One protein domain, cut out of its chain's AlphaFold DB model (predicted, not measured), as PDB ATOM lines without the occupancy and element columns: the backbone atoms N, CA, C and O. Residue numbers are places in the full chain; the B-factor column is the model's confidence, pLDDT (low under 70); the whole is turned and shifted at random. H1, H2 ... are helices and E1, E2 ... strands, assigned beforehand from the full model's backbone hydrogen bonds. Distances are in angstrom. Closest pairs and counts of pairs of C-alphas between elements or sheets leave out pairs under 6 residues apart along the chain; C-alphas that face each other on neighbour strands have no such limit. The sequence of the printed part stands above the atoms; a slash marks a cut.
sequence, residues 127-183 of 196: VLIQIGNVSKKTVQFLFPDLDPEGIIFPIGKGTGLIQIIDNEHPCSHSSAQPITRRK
ATOM      1  N   VAL A 127     -15.172  22.037 -92.382       92.69
ATOM      2  CA  VAL A 127     -15.330  22.696 -93.680       92.69
ATOM      3  C   VAL A 127     -14.728  21.804 -94.747       92.69
ATOM      4  O   VAL A 127     -13.537  21.494 -94.718       92.69
ATOM      5  N   LEU A 128     -15.564  21.412 -95.698       92.88
ATOM      6  CA  LEU A 128     -15.211  20.522 -96.790       92.88
ATOM      7  C   LEU A 128     -15.421  21.266 -98.100       92.88
ATOM      8  O   LEU A 128     -16.504  21.793 -98.348       92.88
ATOM      9  N   ILE A 129     -14.385  21.328 -98.934       92.56
ATOM     10  CA  ILE A 129     -14.419  22.052-100.205       92.56
ATOM     11  C   ILE A 129     -13.900  21.130-101.302       92.56
ATOM     12  O   ILE A 129     -12.779  20.635-101.226       92.56
ATOM     13  N   GLN A 130     -14.692  20.949-102.356       90.00
ATOM     14  CA  GLN A 130     -14.272  20.254-103.568       90.00
ATOM     15  C   GLN A 130     -14.469  21.171-104.766       90.00
ATOM     16  O   GLN A 130     -15.588  21.569-105.058       90.00
ATOM     17  N   ILE A 131     -13.397  21.470-105.497       88.75
ATOM     18  CA  ILE A 131     -13.430  22.311-106.701       88.75
ATOM     19  C   ILE A 131     -13.041  21.461-107.913       88.75
ATOM     20  O   ILE A 131     -12.219  20.553-107.806       88.75
ATOM     21  N   GLY A 132     -13.596  21.775-109.084       83.06
ATOM     22  CA  GLY A 132     -13.218  21.142-110.347       83.06
ATOM     23  C   GLY A 132     -14.196  20.055-110.776       83.06
ATOM     24  O   GLY A 132     -15.406  20.258-110.722       83.06
ATOM     25  N   ASN A 133     -13.682  18.930-111.280       74.56
ATOM     26  CA  ASN A 133     -14.534  17.875-111.824       74.56
ATOM     27  C   ASN A 133     -15.249  17.124-110.689       74.56
ATOM     28  O   ASN A 133     -14.637  16.328-109.975       74.56
ATOM     29  N   VAL A 134     -16.541  17.393-110.522       75.69
ATOM     30  CA  VAL A 134     -17.381  16.757-109.509       75.69
ATOM     31  C   VAL A 134     -17.998  15.493-110.105       75.69
ATOM     32  O   VAL A 134     -18.818  15.553-111.016       75.69
ATOM     33  N   SER A 135     -17.588  14.331-109.597       76.12
ATOM     34  CA  SER A 135     -18.143  13.020-109.965       76.12
ATOM     35  C   SER A 135     -18.750  12.321-108.748       76.12
ATOM     36  O   SER A 135     -18.293  12.547-107.626       76.12
ATOM     37  N   LYS A 136     -19.707  11.401-108.957       77.38
ATOM     38  CA  LYS A 136     -20.339  10.620-107.871       77.38
ATOM     39  C   LYS A 136     -19.299   9.961-106.951       77.38
ATOM     40  O   LYS A 136     -19.412  10.055-105.737       77.38
ATOM     41  N   LYS A 137     -18.225   9.402-107.524       79.38
ATOM     42  CA  LYS A 137     -17.132   8.761-106.771       79.38
ATOM     43  C   LYS A 137     -16.370   9.743-105.874       79.38
ATOM     44  O   LYS A 137     -16.112   9.442-104.717       79.38
ATOM     45  N   THR A 138     -15.992  10.902-106.410       79.25
ATOM     46  CA  THR A 138     -15.242  11.919-105.651       79.25
ATOM     47  C   THR A 138     -16.102  12.589-104.582       79.25
ATOM     48  O   THR A 138     -15.608  12.846-103.491       79.25
ATOM     49  N   VAL A 139     -17.391  12.807-104.881       83.19
ATOM     50  CA  VAL A 139     -18.350  13.401-103.940       83.19
ATOM     51  C   VAL A 139     -18.539  12.486-102.744       83.19
ATOM     52  O   VAL A 139     -18.358  12.938-101.628       83.19
ATOM     53  N   GLN A 140     -18.802  11.196-102.965       83.75
ATOM     54  CA  GLN A 140     -19.032  10.244-101.873       83.75
ATOM     55  C   GLN A 140     -17.842  10.104-100.915       83.75
ATOM     56  O   GLN A 140     -18.030   9.767 -99.748       83.75
ATOM     57  N   PHE A 141     -16.610  10.349-101.379       85.62
ATOM     58  CA  PHE A 141     -15.453  10.299-100.490       85.62
ATOM     59  C   PHE A 141     -15.432  11.476 -99.512       85.62
ATOM     60  O   PHE A 141     -15.261  11.269 -98.311       85.62
ATOM     61  N   LEU A 142     -15.583  12.707-100.008       86.50
ATOM     62  CA  LEU A 142     -15.494  13.895 -99.159       86.50
ATOM     63  C   LEU A 142     -16.822  14.186 -98.445       86.50
ATOM     64  O   LEU A 142     -16.807  14.554 -97.280       86.50
ATOM     65  N   PHE A 143     -17.946  13.940 -99.114       87.38
ATOM     66  CA  PHE A 143     -19.316  14.202 -98.672       87.38
ATOM     67  C   PHE A 143     -20.122  12.885 -98.653       87.38
ATOM     68  O   PHE A 143     -20.930  12.643 -99.552       87.38
ATOM     69  N   PRO A 144     -19.894  11.989 -97.676       80.88
ATOM     70  CA  PRO A 144     -20.530  10.668 -97.657       80.88
ATOM     71  C   PRO A 144     -22.060  10.733 -97.558       80.88
ATOM     72  O   PRO A 144     -22.736   9.874 -98.118       80.88
ATOM     73  N   ASP A 145     -22.592  11.767 -96.902       82.00
ATOM     74  CA  ASP A 145     -24.031  11.950 -96.684       82.00
ATOM     75  C   ASP A 145     -24.720  12.737 -97.812       82.00
ATOM     76  O   ASP A 145     -25.938  12.923 -97.789       82.00
ATOM     77  N   LEU A 146     -23.959  13.223 -98.801       82.00
ATOM     78  CA  LEU A 146     -24.510  13.974 -99.924       82.00
ATOM     79  C   LEU A 146     -24.878  13.025-101.063       82.00
ATOM     80  O   LEU A 146     -24.002  12.423-101.688       82.00
ATOM     81  N   ASP A 147     -26.166  12.965-101.394       79.31
ATOM     82  CA  ASP A 147     -26.609  12.377-102.651       79.31
ATOM     83  C   ASP A 147     -26.477  13.416-103.780       79.31
ATOM     84  O   ASP A 147     -27.162  14.442-103.754       79.31
ATOM     85  N   PRO A 148     -25.582  13.216-104.769       73.38
ATOM     86  CA  PRO A 148     -25.453  14.143-105.886       73.38
ATOM     87  C   PRO A 148     -26.626  14.051-106.876       73.38
ATOM     88  O   PRO A 148     -26.663  14.835-107.829       73.38
ATOM     89  N   GLU A 149     -27.553  13.098-106.720       76.62
ATOM     90  CA  GLU A 149     -28.716  12.969-107.598       76.62
ATOM     91  C   GLU A 149     -29.605  14.221-107.526       76.62
ATOM     92  O   GLU A 149     -30.064  14.649-106.473       76.62
ATOM     93  N   GLY A 150     -29.814  14.858-108.682       71.31
ATOM     94  CA  GLY A 150     -30.574  16.108-108.795       71.31
ATOM     95  C   GLY A 150     -29.751  17.393-108.630       71.31
ATOM     96  O   GLY A 150     -30.266  18.469-108.935       71.31
ATOM     97  N   ILE A 151     -28.473  17.317-108.240       75.69
ATOM     98  CA  ILE A 151     -27.593  18.493-108.175       75.69
ATOM     99  C   ILE A 151     -26.944  18.726-109.543       75.69
ATOM    100  O   ILE A 151     -26.155  17.919-110.035       75.69
ATOM    101  N   ILE A 152     -27.250  19.866-110.166       73.44
ATOM    102  CA  ILE A 152     -26.595  20.291-111.407       73.44
ATOM    103  C   ILE A 152     -25.319  21.050-111.049       73.44
ATOM    104  O   ILE A 152     -25.378  22.149-110.499       73.44
ATOM    105  N   PHE A 153     -24.163  20.486-111.396       74.25
ATOM    106  CA  PHE A 153     -22.865  21.124-111.182       74.25
ATOM    107  C   PHE A 153     -22.511  22.051-112.353       74.25
ATOM    108  O   PHE A 153     -22.351  21.578-113.481       74.25
ATOM    109  N   PRO A 154     -22.352  23.367-112.124       71.81
ATOM    110  CA  PRO A 154     -21.984  24.290-113.191       71.81
ATOM    111  C   PRO A 154     -20.581  23.984-113.730       71.81
ATOM    112  O   PRO A 154     -19.601  23.942-112.990       71.81
ATOM    113  N   ILE A 155     -20.446  23.825-115.042       73.25
ATOM    114  CA  ILE A 155     -19.147  23.534-115.658       73.25
ATOM    115  C   ILE A 155     -18.336  24.833-115.738       73.25
ATOM    116  O   ILE A 155     -18.749  25.801-116.377       73.25
ATOM    117  N   GLY A 156     -17.168  24.877-115.093       75.44
ATOM    118  CA  GLY A 156     -16.307  26.057-115.132       75.44
ATOM    119  C   GLY A 156     -15.151  26.026-114.138       75.44
ATOM    120  O   GLY A 156     -15.151  25.285-113.157       75.44
ATOM    121  N   LYS A 157     -14.136  26.861-114.390       79.31
ATOM    122  CA  LYS A 157     -13.026  27.051-113.446       79.31
ATOM    123  C   LYS A 157     -13.533  27.749-112.185       79.31
ATOM    124  O   LYS A 157     -14.090  28.845-112.272       79.31
ATOM    125  N   GLY A 158     -13.265  27.143-111.032       80.56
ATOM    126  CA  GLY A 158     -13.688  27.663-109.734       80.56
ATOM    127  C   GLY A 158     -15.127  27.305-109.355       80.56
ATOM    128  O   GLY A 158     -15.645  27.898-108.416       80.56
ATOM    129  N   THR A 159     -15.768  26.373-110.066       85.56
ATOM    130  CA  THR A 159     -17.007  25.753-109.587       85.56
ATOM    131  C   THR A 159     -16.683  24.565-108.685       85.56
ATOM    132  O   THR A 159     -15.740  23.815-108.958       85.56
ATOM    133  N   GLY A 160     -17.467  24.387-107.626       87.81
ATOM    134  CA  GLY A 160     -17.311  23.284-106.695       87.81
ATOM    135  C   GLY A 160     -18.484  23.111-105.738       87.81
ATOM    136  O   GLY A 160     -19.538  23.722-105.905       87.81
ATOM    137  N   LEU A 161     -18.255  22.294-104.719       88.94
ATOM    138  CA  LEU A 161     -19.108  22.084-103.560       88.94
ATOM    139  C   LEU A 161     -18.412  22.601-102.305       88.94
ATOM    140  O   LEU A 161     -17.203  22.412-102.146       88.94
ATOM    141  N   ILE A 162     -19.190  23.199-101.406       90.69
ATOM    142  CA  ILE A 162     -18.790  23.455-100.025       90.69
ATOM    143  C   ILE A 162     -19.825  22.890 -99.071       90.69
ATOM    144  O   ILE A 162     -21.024  23.055 -99.280       90.69
ATOM    145  N   GLN A 163     -19.353  22.258 -98.008       89.25
ATOM    146  CA  GLN A 163     -20.174  21.880 -96.873       89.25
ATOM    147  C   GLN A 163     -19.534  22.445 -95.612       89.25
ATOM    148  O   GLN A 163     -18.320  22.340 -95.422       89.25
ATOM    149  N   ILE A 164     -20.363  23.060 -94.775       90.25
ATOM    150  CA  ILE A 164     -19.991  23.502 -93.437       90.25
ATOM    151  C   ILE A 164     -20.777  22.624 -92.471       90.25
ATOM    152  O   ILE A 164     -22.005  22.579 -92.532       90.25
ATOM    153  N   ILE A 165     -20.056  21.892 -91.633       85.44
ATOM    154  CA  ILE A 165     -20.617  21.039 -90.593       85.44
ATOM    155  C   ILE A 165     -20.593  21.858 -89.307       85.44
ATOM    156  O   ILE A 165     -19.523  22.195 -88.796       85.44
ATOM    157  N   ASP A 166     -21.780  22.201 -88.819       74.88
ATOM    158  CA  ASP A 166     -21.965  22.833 -87.519       74.88
ATOM    159  C   ASP A 166     -22.658  21.852 -86.570       74.88
ATOM    160  O   ASP A 166     -23.577  21.128 -86.955       74.88
ATOM    161  N   ASN A 167     -22.209  21.830 -85.319       57.28
ATOM    162  CA  ASN A 167     -22.758  20.966 -84.280       57.28
ATOM    163  C   ASN A 167     -24.051  21.538 -83.667       57.28
ATOM    164  O   ASN A 167     -24.639  20.887 -82.804       57.28
ATOM    165  N   GLU A 168     -24.499  22.734 -84.070       51.34
ATOM    166  CA  GLU A 168     -25.669  23.396 -83.472       51.34
ATOM    167  C   GLU A 168     -27.042  22.893 -83.959       51.34
ATOM    168  O   GLU A 168     -28.062  23.303 -83.400       51.34
ATOM    169  N   HIS A 169     -27.137  21.956 -84.914       41.44
ATOM    170  CA  HIS A 169     -28.435  21.454 -85.403       41.44
ATOM    171  C   HIS A 169     -28.536  19.917 -85.420       41.44
ATOM    172  O   HIS A 169     -28.105  19.280 -86.378       41.44
ATOM    173  N   PRO A 170     -29.193  19.290 -84.419       35.31
ATOM    174  CA  PRO A 170     -29.401  17.839 -84.402       35.31
ATOM    175  C   PRO A 170     -30.425  17.328 -85.430       35.31
ATOM    176  O   PRO A 170     -30.561  16.121 -85.592       35.31
ATOM    177  N   CYS A 171     -31.190  18.203 -86.095       31.64
ATOM    178  CA  CYS A 171     -32.318  17.813 -86.951       31.64
ATOM    179  C   CYS A 171     -32.583  18.840 -88.069       31.64
ATOM    180  O   CYS A 171     -33.628  19.478 -88.100       31.64
ATOM    181  N   SER A 172     -31.653  19.032 -89.001       34.84
ATOM    182  CA  SER A 172     -31.977  19.449 -90.375       34.84
ATOM    183  C   SER A 172     -30.747  19.256 -91.258       34.84
ATOM    184  O   SER A 172     -29.635  19.588 -90.872       34.84
ATOM    185  N   HIS A 173     -30.960  18.618 -92.405       42.69
ATOM    186  CA  HIS A 173     -29.997  18.255 -93.444       42.69
ATOM    187  C   HIS A 173     -28.731  19.128 -93.482       42.69
ATOM    188  O   HIS A 173     -28.801  20.329 -93.744       42.69
ATOM    189  N   SER A 174     -27.568  18.501 -93.292       44.53
ATOM    190  CA  SER A 174     -26.254  19.098 -93.528       44.53
ATOM    191  C   SER A 174     -26.146  19.529 -94.997       44.53
ATOM    192  O   SER A 174     -25.821  18.745 -95.887       44.53
ATOM    193  N   SER A 175     -26.479  20.788 -95.278       57.03
ATOM    194  CA  SER A 175     -26.613  21.275 -96.652       57.03
ATOM    195  C   SER A 175     -25.244  21.571 -97.275       57.03
ATOM    196  O   SER A 175     -24.537  22.497 -96.881       57.03
ATOM    197  N   ALA A 176     -24.847  20.771 -98.267       58.41
ATOM    198  CA  ALA A 176     -23.765  21.141 -99.170       58.41
ATOM    199  C   ALA A 176     -24.304  22.129-100.215       58.41
ATOM    200  O   ALA A 176     -25.361  21.902-100.804       58.41
ATOM    201  N   GLN A 177     -23.584  23.222-100.455       67.69
ATOM    202  CA  GLN A 177     -23.979  24.261-101.404       67.69
ATOM    203  C   GLN A 177     -23.008  24.330-102.594       67.69
ATOM    204  O   GLN A 177     -21.793  24.194-102.415       67.69
ATOM    205  N   PRO A 178     -23.505  24.558-103.824       63.62
ATOM    206  CA  PRO A 178     -22.645  24.793-104.975       63.62
ATOM    207  C   PRO A 178     -21.972  26.170-104.878       63.62
ATOM    208  O   PRO A 178     -22.634  27.191-104.690       63.62
ATOM    209  N   ILE A 179     -20.655  26.219-105.079       72.56
ATOM    210  CA  ILE A 179     -19.913  27.474-105.241       72.56
ATOM    211  C   ILE A 179     -19.727  27.742-106.730       72.56
ATOM    212  O   ILE A 179     -19.288  26.870-107.476       72.56
ATOM    213  N   THR A 180     -19.995  28.976-107.156       57.28
ATOM    214  CA  THR A 180     -19.665  29.467-108.498       57.28
ATOM    215  C   THR A 180     -18.835  30.742-108.420       57.28
ATOM    216  O   THR A 180     -19.002  31.578-107.530       57.28
ATOM    217  N   ARG A 181     -17.937  30.931-109.389       41.53
ATOM    218  CA  ARG A 181     -17.198  32.186-109.541       41.53
ATOM    219  C   ARG A 181     -18.158  33.292-110.003       41.53
ATOM    220  O   ARG A 181     -18.534  33.319-111.173       41.53
ATOM    221  N   ARG A 182     -18.504  34.245-109.126       41.31
ATOM    222  CA  ARG A 182     -19.202  35.480-109.538       41.31
ATOM    223  C   ARG A 182     -18.278  36.315-110.436       41.31
ATOM    224  O   ARG A 182     -17.224  36.775-110.000       41.31
ATOM    225  N   LYS A 183     -18.656  36.500-111.704       35.69
ATOM    226  CA  LYS A 183     -18.034  37.481-112.605       35.69
ATOM    227  C   LYS A 183     -18.663  38.849-112.341       35.69
ATOM    228  O   LYS A 183     -19.778  39.051-112.784       35.69
TER     229      LYS A 183
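This is residues 127 to 183 of the 196 residues of an uncharacterized protein of Streptococcus gallolyticus (UniProt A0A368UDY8). Little regular structure is present: a small three-stranded sheet, E1 to E3, with one short helix, H1, that only grazes it, and long loops. Residues 167 to 172, in the E2 to E3 link, stick out. The 57 printed residues run E1, H1, E2, E3; the sheet, ordered E1, E2, E3, is antiparallel. The class is mixed, with 21 residues in named elements; the whole is compact, radius of gyration of the C-alphas 11.7 A, spanning 34 by 26 by 18 A.

E2, residues 160 to 164, is 13.5 A long. E1, 127 to 131, measures 13.2 A from C-alpha 127 at (-15.330, 22.696, -93.680). E3, 176 to 179, measures 9.6 A, ending with C-alpha 179 at (-19.913, 27.474, -105.241). H1, 136 to 142, measures 10.5 A.

E2 is the inner strand. E1 is antiparallel to it at 177 degrees, with N 128 and O 163 within hydrogen-bond range at 2.9 A. E2 and E3 form a hairpin at 138 degrees, with N 177 and O 162 at 2.8 A. H1 is on the sheet but only grazes it, with residues 138 to 142; the closest C-alphas of E1 and H1, Leu 128 and Leu 142, are 7.0 A apart. In H1 every O i to N i+4 pair is within hydrogen-bond range.

The C-alphas farthest apart, Pro 170 and Lys 183, are 36.2 A apart. The printed part has no cut. The links H1 to E2 and E2 to E3 are long. The model's pLDDT is under 70 at residues 167 to 178 and 180 to 183.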